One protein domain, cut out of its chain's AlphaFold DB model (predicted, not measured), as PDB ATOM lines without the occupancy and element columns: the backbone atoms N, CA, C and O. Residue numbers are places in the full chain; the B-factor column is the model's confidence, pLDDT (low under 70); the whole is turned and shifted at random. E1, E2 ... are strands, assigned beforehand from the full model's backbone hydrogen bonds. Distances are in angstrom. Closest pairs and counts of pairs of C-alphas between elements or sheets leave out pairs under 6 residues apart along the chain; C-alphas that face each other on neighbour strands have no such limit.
ATOM      1  N   LEU A 118      16.936  -8.691 -28.078       83.00
ATOM      2  CA  LEU A 118      15.894  -8.165 -28.955       83.00
ATOM      3  C   LEU A 118      15.573  -9.112 -30.122       83.00
ATOM      4  O   LEU A 118      14.454  -9.102 -30.620       83.00
ATOM      5  N   ASP A 119      16.525  -9.948 -30.548       76.88
ATOM      6  CA  ASP A 119      16.277 -10.957 -31.588       76.88
ATOM      7  C   ASP A 119      15.396 -12.112 -31.082       76.88
ATOM      8  O   ASP A 119      14.889 -12.895 -31.886       76.88
ATOM      9  N   CYS A 120      15.251 -12.234 -29.759       82.62
ATOM     10  CA  CYS A 120      14.463 -13.259 -29.087       82.62
ATOM     11  C   CYS A 120      13.150 -12.721 -28.505       82.62
ATOM     12  O   CYS A 120      12.472 -13.470 -27.817       82.62
ATOM     13  N   ASP A 121      12.796 -11.462 -28.771       84.44
ATOM     14  CA  ASP A 121      11.527 -10.875 -28.333       84.44
ATOM     15  C   ASP A 121      10.353 -11.618 -28.992       84.44
ATOM     16  O   ASP A 121      10.158 -11.555 -30.213       84.44
ATOM     17  N   ASP A 122       9.587 -12.358 -28.189       81.56
ATOM     18  CA  ASP A 122       8.394 -13.083 -28.636       81.56
ATOM     19  C   ASP A 122       7.107 -12.243 -28.529       81.56
ATOM     20  O   ASP A 122       6.020 -12.710 -28.891       81.56
ATOM     21  N   GLY A 123       7.227 -10.987 -28.085       79.94
ATOM     22  CA  GLY A 123       6.131 -10.048 -27.888       79.94
ATOM     23  C   GLY A 123       5.279 -10.330 -26.650       79.94
ATOM     24  O   GLY A 123       4.253  -9.666 -26.463       79.94
ATOM     25  N   LEU A 124       5.653 -11.300 -25.810       77.69
ATOM     26  CA  LEU A 124       4.933 -11.627 -24.585       77.69
ATOM     27  C   LEU A 124       5.615 -10.969 -23.383       77.69
ATOM     28  O   LEU A 124       6.674 -11.371 -22.926       77.69
ATOM     29  N   VAL A 125       4.923 -10.025 -22.746       78.56
ATOM     30  CA  VAL A 125       5.397  -9.390 -21.497       78.56
ATOM     31  C   VAL A 125       5.558 -10.371 -20.322       78.56
ATOM     32  O   VAL A 125       6.112 -10.017 -19.292       78.56
ATOM     33  N   SER A 126       5.065 -11.608 -20.464       78.75
ATOM     34  CA  SER A 126       5.155 -12.676 -19.461       78.75
ATOM     35  C   SER A 126       6.477 -13.454 -19.466       78.75
ATOM     36  O   SER A 126       6.663 -14.361 -18.642       78.75
ATOM     37  N   THR A 127       7.364 -13.171 -20.417       84.25
ATOM     38  CA  THR A 127       8.611 -13.905 -20.650       84.25
ATOM     39  C   THR A 127       9.831 -12.993 -20.563       84.25
ATOM     40  O   THR A 127       9.783 -11.795 -20.810       84.25
ATOM     41  N   ILE A 128      10.943 -13.578 -20.115       86.00
ATOM     42  CA  ILE A 128      12.278 -12.994 -20.162       86.00
ATOM     43  C   ILE A 128      12.985 -13.634 -21.341       86.00
ATOM     44  O   ILE A 128      13.322 -14.824 -21.296       86.00
ATOM     45  N   ASP A 129      13.253 -12.817 -22.345       88.75
ATOM     46  CA  ASP A 129      13.859 -13.264 -23.586       88.75
ATOM     47  C   ASP A 129      15.370 -13.136 -23.496       88.75
ATOM     48  O   ASP A 129      15.926 -12.058 -23.271       88.75
ATOM     49  N   LYS A 130      16.037 -14.283 -23.603       90.50
ATOM     50  CA  LYS A 130      17.491 -14.387 -23.538       90.50
ATOM     51  C   LYS A 130      18.044 -15.115 -24.747       90.50
ATOM     52  O   LYS A 130      17.499 -16.109 -25.209       90.50
ATOM     53  N   CYS A 131      19.190 -14.653 -25.194       83.88
ATOM     54  CA  CYS A 131      19.992 -15.111 -26.296       83.88
ATOM     55  C   CYS A 131      21.295 -15.614 -25.690       83.88
ATOM     56  O   CYS A 131      22.295 -14.896 -25.580       83.88
ATOM     57  N   GLU A 132      21.274 -16.864 -25.251       81.25
ATOM     58  CA  GLU A 132      22.314 -17.443 -24.411       81.25
ATOM     59  C   GLU A 132      22.782 -18.807 -24.935       81.25
ATOM     60  O   GLU A 132      22.173 -19.406 -25.820       81.25
ATOM     61  N   GLY A 133      23.915 -19.287 -24.414       77.56
ATOM     62  CA  GLY A 133      24.544 -20.543 -24.829       77.56
ATOM     63  C   GLY A 133      25.649 -20.393 -25.881       77.56
ATOM     64  O   GLY A 133      25.948 -19.300 -26.362       77.56
ATOM     65  N   THR A 134      26.294 -21.517 -26.205       66.75
ATOM     66  CA  THR A 134      27.273 -21.648 -27.294       66.75
ATOM     67  C   THR A 134      26.985 -22.927 -28.099       66.75
ATOM     68  O   THR A 134      27.287 -24.035 -27.643       66.75
ATOM     69  N   PRO A 135      26.379 -22.808 -29.293       64.75
ATOM     70  CA  PRO A 135      25.955 -21.556 -29.926       64.75
ATOM     71  C   PRO A 135      24.773 -20.891 -29.219       64.75
ATOM     72  O   PRO A 135      24.016 -21.555 -28.507       64.75
ATOM     73  N   ARG A 136      24.626 -19.587 -29.440       69.75
ATOM     74  CA  ARG A 136      23.561 -18.766 -28.869       69.75
ATOM     75  C   ARG A 136      22.217 -19.163 -29.451       69.75
ATOM     76  O   ARG A 136      22.058 -19.223 -30.669       69.75
ATOM     77  N   THR A 137      21.250 -19.411 -28.583       79.56
ATOM     78  CA  THR A 137      19.870 -19.710 -28.966       79.56
ATOM     79  C   THR A 137      18.899 -18.917 -28.113       79.56
ATOM     80  O   THR A 137      19.213 -18.605 -26.965       79.56
ATOM     81  N   CYS A 138      17.719 -18.626 -28.658       82.44
ATOM     82  CA  CYS A 138      16.671 -17.962 -27.896       82.44
ATOM     83  C   CYS A 138      16.083 -18.883 -26.828       82.44
ATOM     84  O   CYS A 138      15.760 -20.046 -27.088       82.44
ATOM     85  N   SER A 139      15.902 -18.332 -25.638       89.19
ATOM     86  CA  SER A 139      15.194 -18.928 -24.518       89.19
ATOM     87  C   SER A 139      14.228 -17.901 -23.940       89.19
ATOM     88  O   SER A 139      14.652 -16.799 -23.603       89.19
ATOM     89  N   HIS A 140      12.964 -18.289 -23.792       88.44
ATOM     90  CA  HIS A 140      11.893 -17.443 -23.262       88.44
ATOM     91  C   HIS A 140      11.504 -18.012 -21.892       88.44
ATOM     92  O   HIS A 140      10.816 -19.033 -21.781       88.44
ATOM     93  N   GLY A 141      12.057 -17.430 -20.830       84.69
ATOM     94  CA  GLY A 141      11.816 -17.872 -19.458       84.69
ATOM     95  C   GLY A 141      10.572 -17.205 -18.893       84.69
ATOM     96  O   GLY A 141      10.487 -15.988 -18.913       84.69
ATOM     97  N   ARG A 142       9.609 -17.954 -18.354       85.25
ATOM     98  CA  ARG A 142       8.436 -17.333 -17.710       85.25
ATOM     99  C   ARG A 142       8.854 -16.517 -16.491       85.25
ATOM    100  O   ARG A 142       9.600 -17.020 -15.650       85.25
ATOM    101  N   ILE A 143       8.316 -15.309 -16.362       81.19
ATOM    102  CA  ILE A 143       8.442 -14.517 -15.139       81.19
ATOM    103  C   ILE A 143       7.535 -15.151 -14.076       81.19
ATOM    104  O   ILE A 143       6.326 -15.281 -14.258       81.19
ATOM    105  N   THR A 144       8.133 -15.604 -12.976       80.69
ATOM    106  CA  THR A 144       7.423 -16.195 -11.823       80.69
ATOM    107  C   THR A 144       7.719 -15.472 -10.511       80.69
ATOM    108  O   THR A 144       7.176 -15.834  -9.467       80.69
ATOM    109  N   GLU A 145       8.645 -14.516 -10.551       80.69
ATOM    110  CA  GLU A 145       9.031 -13.690  -9.413       80.69
ATOM    111  C   GLU A 145       8.153 -12.442  -9.366       80.69
ATOM    112  O   GLU A 145       7.866 -11.857 -10.402       80.69
ATOM    113  N   CYS A 146       7.755 -12.043  -8.162       80.25
ATOM    114  CA  CYS A 146       6.936 -10.860  -7.920       80.25
ATOM    115  C   CYS A 146       7.836  -9.625  -7.880       80.25
ATOM    116  O   CYS A 146       8.631  -9.489  -6.940       80.25
ATOM    117  N   ARG A 147       7.758  -8.750  -8.884       80.38
ATOM    118  CA  ARG A 147       8.627  -7.578  -8.996       80.38
ATOM    119  C   ARG A 147       7.872  -6.376  -9.561       80.38
ATOM    120  O   ARG A 147       7.843  -6.150 -10.755       80.38
ATOM    121  N   GLY A 148       7.448  -5.484  -8.668       74.81
ATOM    122  CA  GLY A 148       6.799  -4.241  -9.092       74.81
ATOM    123  C   GLY A 148       7.668  -3.337  -9.981       74.81
ATOM    124  O   GLY A 148       8.854  -3.108  -9.703       74.81
ATOM    125  N   GLY A 149       7.031  -2.748 -10.994       67.56
ATOM    126  CA  GLY A 149       7.595  -1.799 -11.950       67.56
ATOM    127  C   GLY A 149       8.095  -2.423 -13.259       67.56
ATOM    128  O   GLY A 149       8.813  -1.737 -13.993       67.56
ATOM    129  N   ASP A 150       7.767  -3.685 -13.540       73.56
ATOM    130  CA  ASP A 150       8.077  -4.387 -14.791       73.56
ATOM    131  C   ASP A 150       6.855  -4.598 -15.714       73.56
ATOM    132  O   ASP A 150       7.007  -5.093 -16.832       73.56
ATOM    133  N   ASN A 151       5.686  -4.080 -15.319       69.94
ATOM    134  CA  ASN A 151       4.409  -4.112 -16.043       69.94
ATOM    135  C   ASN A 151       3.848  -5.526 -16.280       69.94
ATOM    136  O   ASN A 151       2.992  -5.697 -17.155       69.94
ATOM    137  N   PHE A 152       4.285  -6.530 -15.517       78.75
ATOM    138  CA  PHE A 152       3.748  -7.881 -15.606       78.75
ATOM    139  C   PHE A 152       3.417  -8.441 -14.222       78.75
ATOM    140  O   PHE A 152       4.232  -8.414 -13.318       78.75
ATOM    141  N   CYS A 153       2.219  -9.014 -14.066       77.75
ATOM    142  CA  CYS A 153       1.807  -9.672 -12.826       77.75
ATOM    143  C   CYS A 153       1.763 -11.200 -13.004       77.75
ATOM    144  O   CYS A 153       0.860 -11.717 -13.677       77.75
ATOM    145  N   PRO A 154       2.685 -11.958 -12.386       78.25
ATOM    146  CA  PRO A 154       2.615 -13.413 -12.358       78.25
ATOM    147  C   PRO A 154       1.433 -13.922 -11.520       78.25
ATOM    148  O   PRO A 154       1.108 -13.385 -10.466       78.25
ATOM    149  N   SER A 155       0.833 -15.043 -11.932       75.00
ATOM    150  CA  SER A 155      -0.357 -15.634 -11.279       75.00
ATOM    151  C   SER A 155      -0.203 -15.996  -9.788       75.00
ATOM    152  O   SER A 155      -1.195 -16.230  -9.106       75.00
ATOM    153  N   ASN A 156       1.027 -16.092  -9.282       78.50
ATOM    154  CA  ASN A 156       1.363 -16.417  -7.893       78.50
ATOM    155  C   ASN A 156       1.703 -15.179  -7.039       78.50
ATOM    156  O   ASN A 156       2.091 -15.342  -5.881       78.50
ATOM    157  N   CYS A 157       1.584 -13.975  -7.600       75.62
ATOM    158  CA  CYS A 157       1.910 -12.713  -6.949       75.62
ATOM    159  C   CYS A 157       0.651 -11.962  -6.516       75.62
ATOM    160  O   CYS A 157      -0.431 -12.126  -7.076       75.62
ATOM    161  N   THR A 158       0.792 -11.141  -5.479       74.31
ATOM    162  CA  THR A 158      -0.266 -10.267  -4.961       74.31
ATOM    163  C   THR A 158       0.195  -8.816  -5.032       74.31
ATOM    164  O   THR A 158       1.395  -8.556  -5.081       74.31
ATOM    165  N   ALA A 159      -0.745  -7.870  -4.979       66.25
ATOM    166  CA  ALA A 159      -0.460  -6.430  -5.031       66.25
ATOM    167  C   ALA A 159       0.563  -5.938  -3.981       66.25
ATOM    168  O   ALA A 159       1.244  -4.940  -4.203       66.25
ATOM    169  N   ASP A 160       0.696  -6.638  -2.848       66.94
ATOM    170  CA  ASP A 160       1.663  -6.308  -1.789       66.94
ATOM    171  C   ASP A 160       3.105  -6.727  -2.132       66.94
ATOM    172  O   ASP A 160       4.063  -6.183  -1.582       66.94
ATOM    173  N   LEU A 161       3.261  -7.725  -3.006       71.50
ATOM    174  CA  LEU A 161       4.547  -8.280  -3.435       71.50
ATOM    175  C   LEU A 161       4.956  -7.774  -4.822       71.50
ATOM    176  O   LEU A 161       6.146  -7.693  -5.118       71.50
ATOM    177  N   ASP A 162       3.977  -7.418  -5.650       74.06
ATOM    178  CA  ASP A 162       4.161  -6.901  -6.995       74.06
ATOM    179  C   ASP A 162       3.157  -5.772  -7.267       74.06
ATOM    180  O   ASP A 162       1.948  -5.992  -7.347       74.06
ATOM    181  N   GLY A 163       3.666  -4.546  -7.398       66.75
ATOM    182  CA  GLY A 163       2.842  -3.355  -7.622       66.75
ATOM    183  C   GLY A 163       2.097  -3.356  -8.961       66.75
ATOM    184  O   GLY A 163       1.131  -2.606  -9.103       66.75
ATOM    185  N   ASP A 164       2.498  -4.213  -9.904       70.69
ATOM    186  CA  ASP A 164       1.852  -4.353 -11.210       70.69
ATOM    187  C   ASP A 164       0.653  -5.319 -11.166       70.69
ATOM    188  O   ASP A 164      -0.159  -5.355 -12.090       70.69
ATOM    189  N   CYS A 165       0.461  -6.040 -10.049       69.44
ATOM    190  CA  CYS A 165      -0.713  -6.884  -9.788       69.44
ATOM    191  C   CYS A 165      -1.971  -6.111  -9.357       69.44
ATOM    192  O   CYS A 165      -3.015  -6.712  -9.085       69.44
ATOM    193  N   VAL A 166      -1.907  -4.780  -9.290       63.94
ATOM    194  CA  VAL A 166      -3.088  -3.937  -9.091       63.94
ATOM    195  C   VAL A 166      -3.789  -3.760 -10.440       63.94
ATOM    196  O   VAL A 166      -3.267  -3.069 -11.314       63.94
ATOM    197  N   ARG A 167      -4.992  -4.338 -10.618       59.62
ATOM    198  CA  ARG A 167      -5.883  -3.991 -11.744       59.62
ATOM    199  C   ARG A 167      -6.219  -2.502 -11.649       59.62
ATOM    200  O   ARG A 167      -7.115  -2.115 -10.902       59.62
TER     201      ARG A 167
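Overview. This is residues 118 to 167 of the 385 residues of an uncharacterized protein of Archaeon GW2011_AR10 (UniProt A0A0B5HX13). There is little regular structure here: a rod with a two-stranded hairpin, E1 and E2, towards one end and a looped stretch with no named element, residues 143 to 167, towards the other. Residues 118 to 126 run beside the hairpin before E1. The printed part has 50 residues, with no named helix and two strands, E1 then E2, in one antiparallel sheet; the class is all strand, with 12 residues in named elements. It is loose, with a radius of gyration of the C-alphas of 12.8 A, and spans 40 by 16 by 15 A.

Arrangement. E1, residues 127 to 132, and E2, residues 137 to 142, form a hairpin through a tight link of 4 residues. They are antiparallel, with 154 degrees between their directions. N 128 and O 141 are within hydrogen-bond range at 2.7 A, and N 139 and O 130 at 2.8 A.

Along the chain. E1 begins at C-alpha 127 (8.611, -13.905, -20.650) and measures 14.6 A from first to last C-alpha. E2 measures 16.2 A and ends at C-alpha 142 (8.436, -17.333, -17.710).

Size, cuts and confidence. The C-alphas farthest apart, of Thr 134 and Arg 167, are 40.7 A apart. The printed part has no cut. Its mean pLDDT is 77.3; 11 residues are under 70, among them 134 to 136 and 165 to 167.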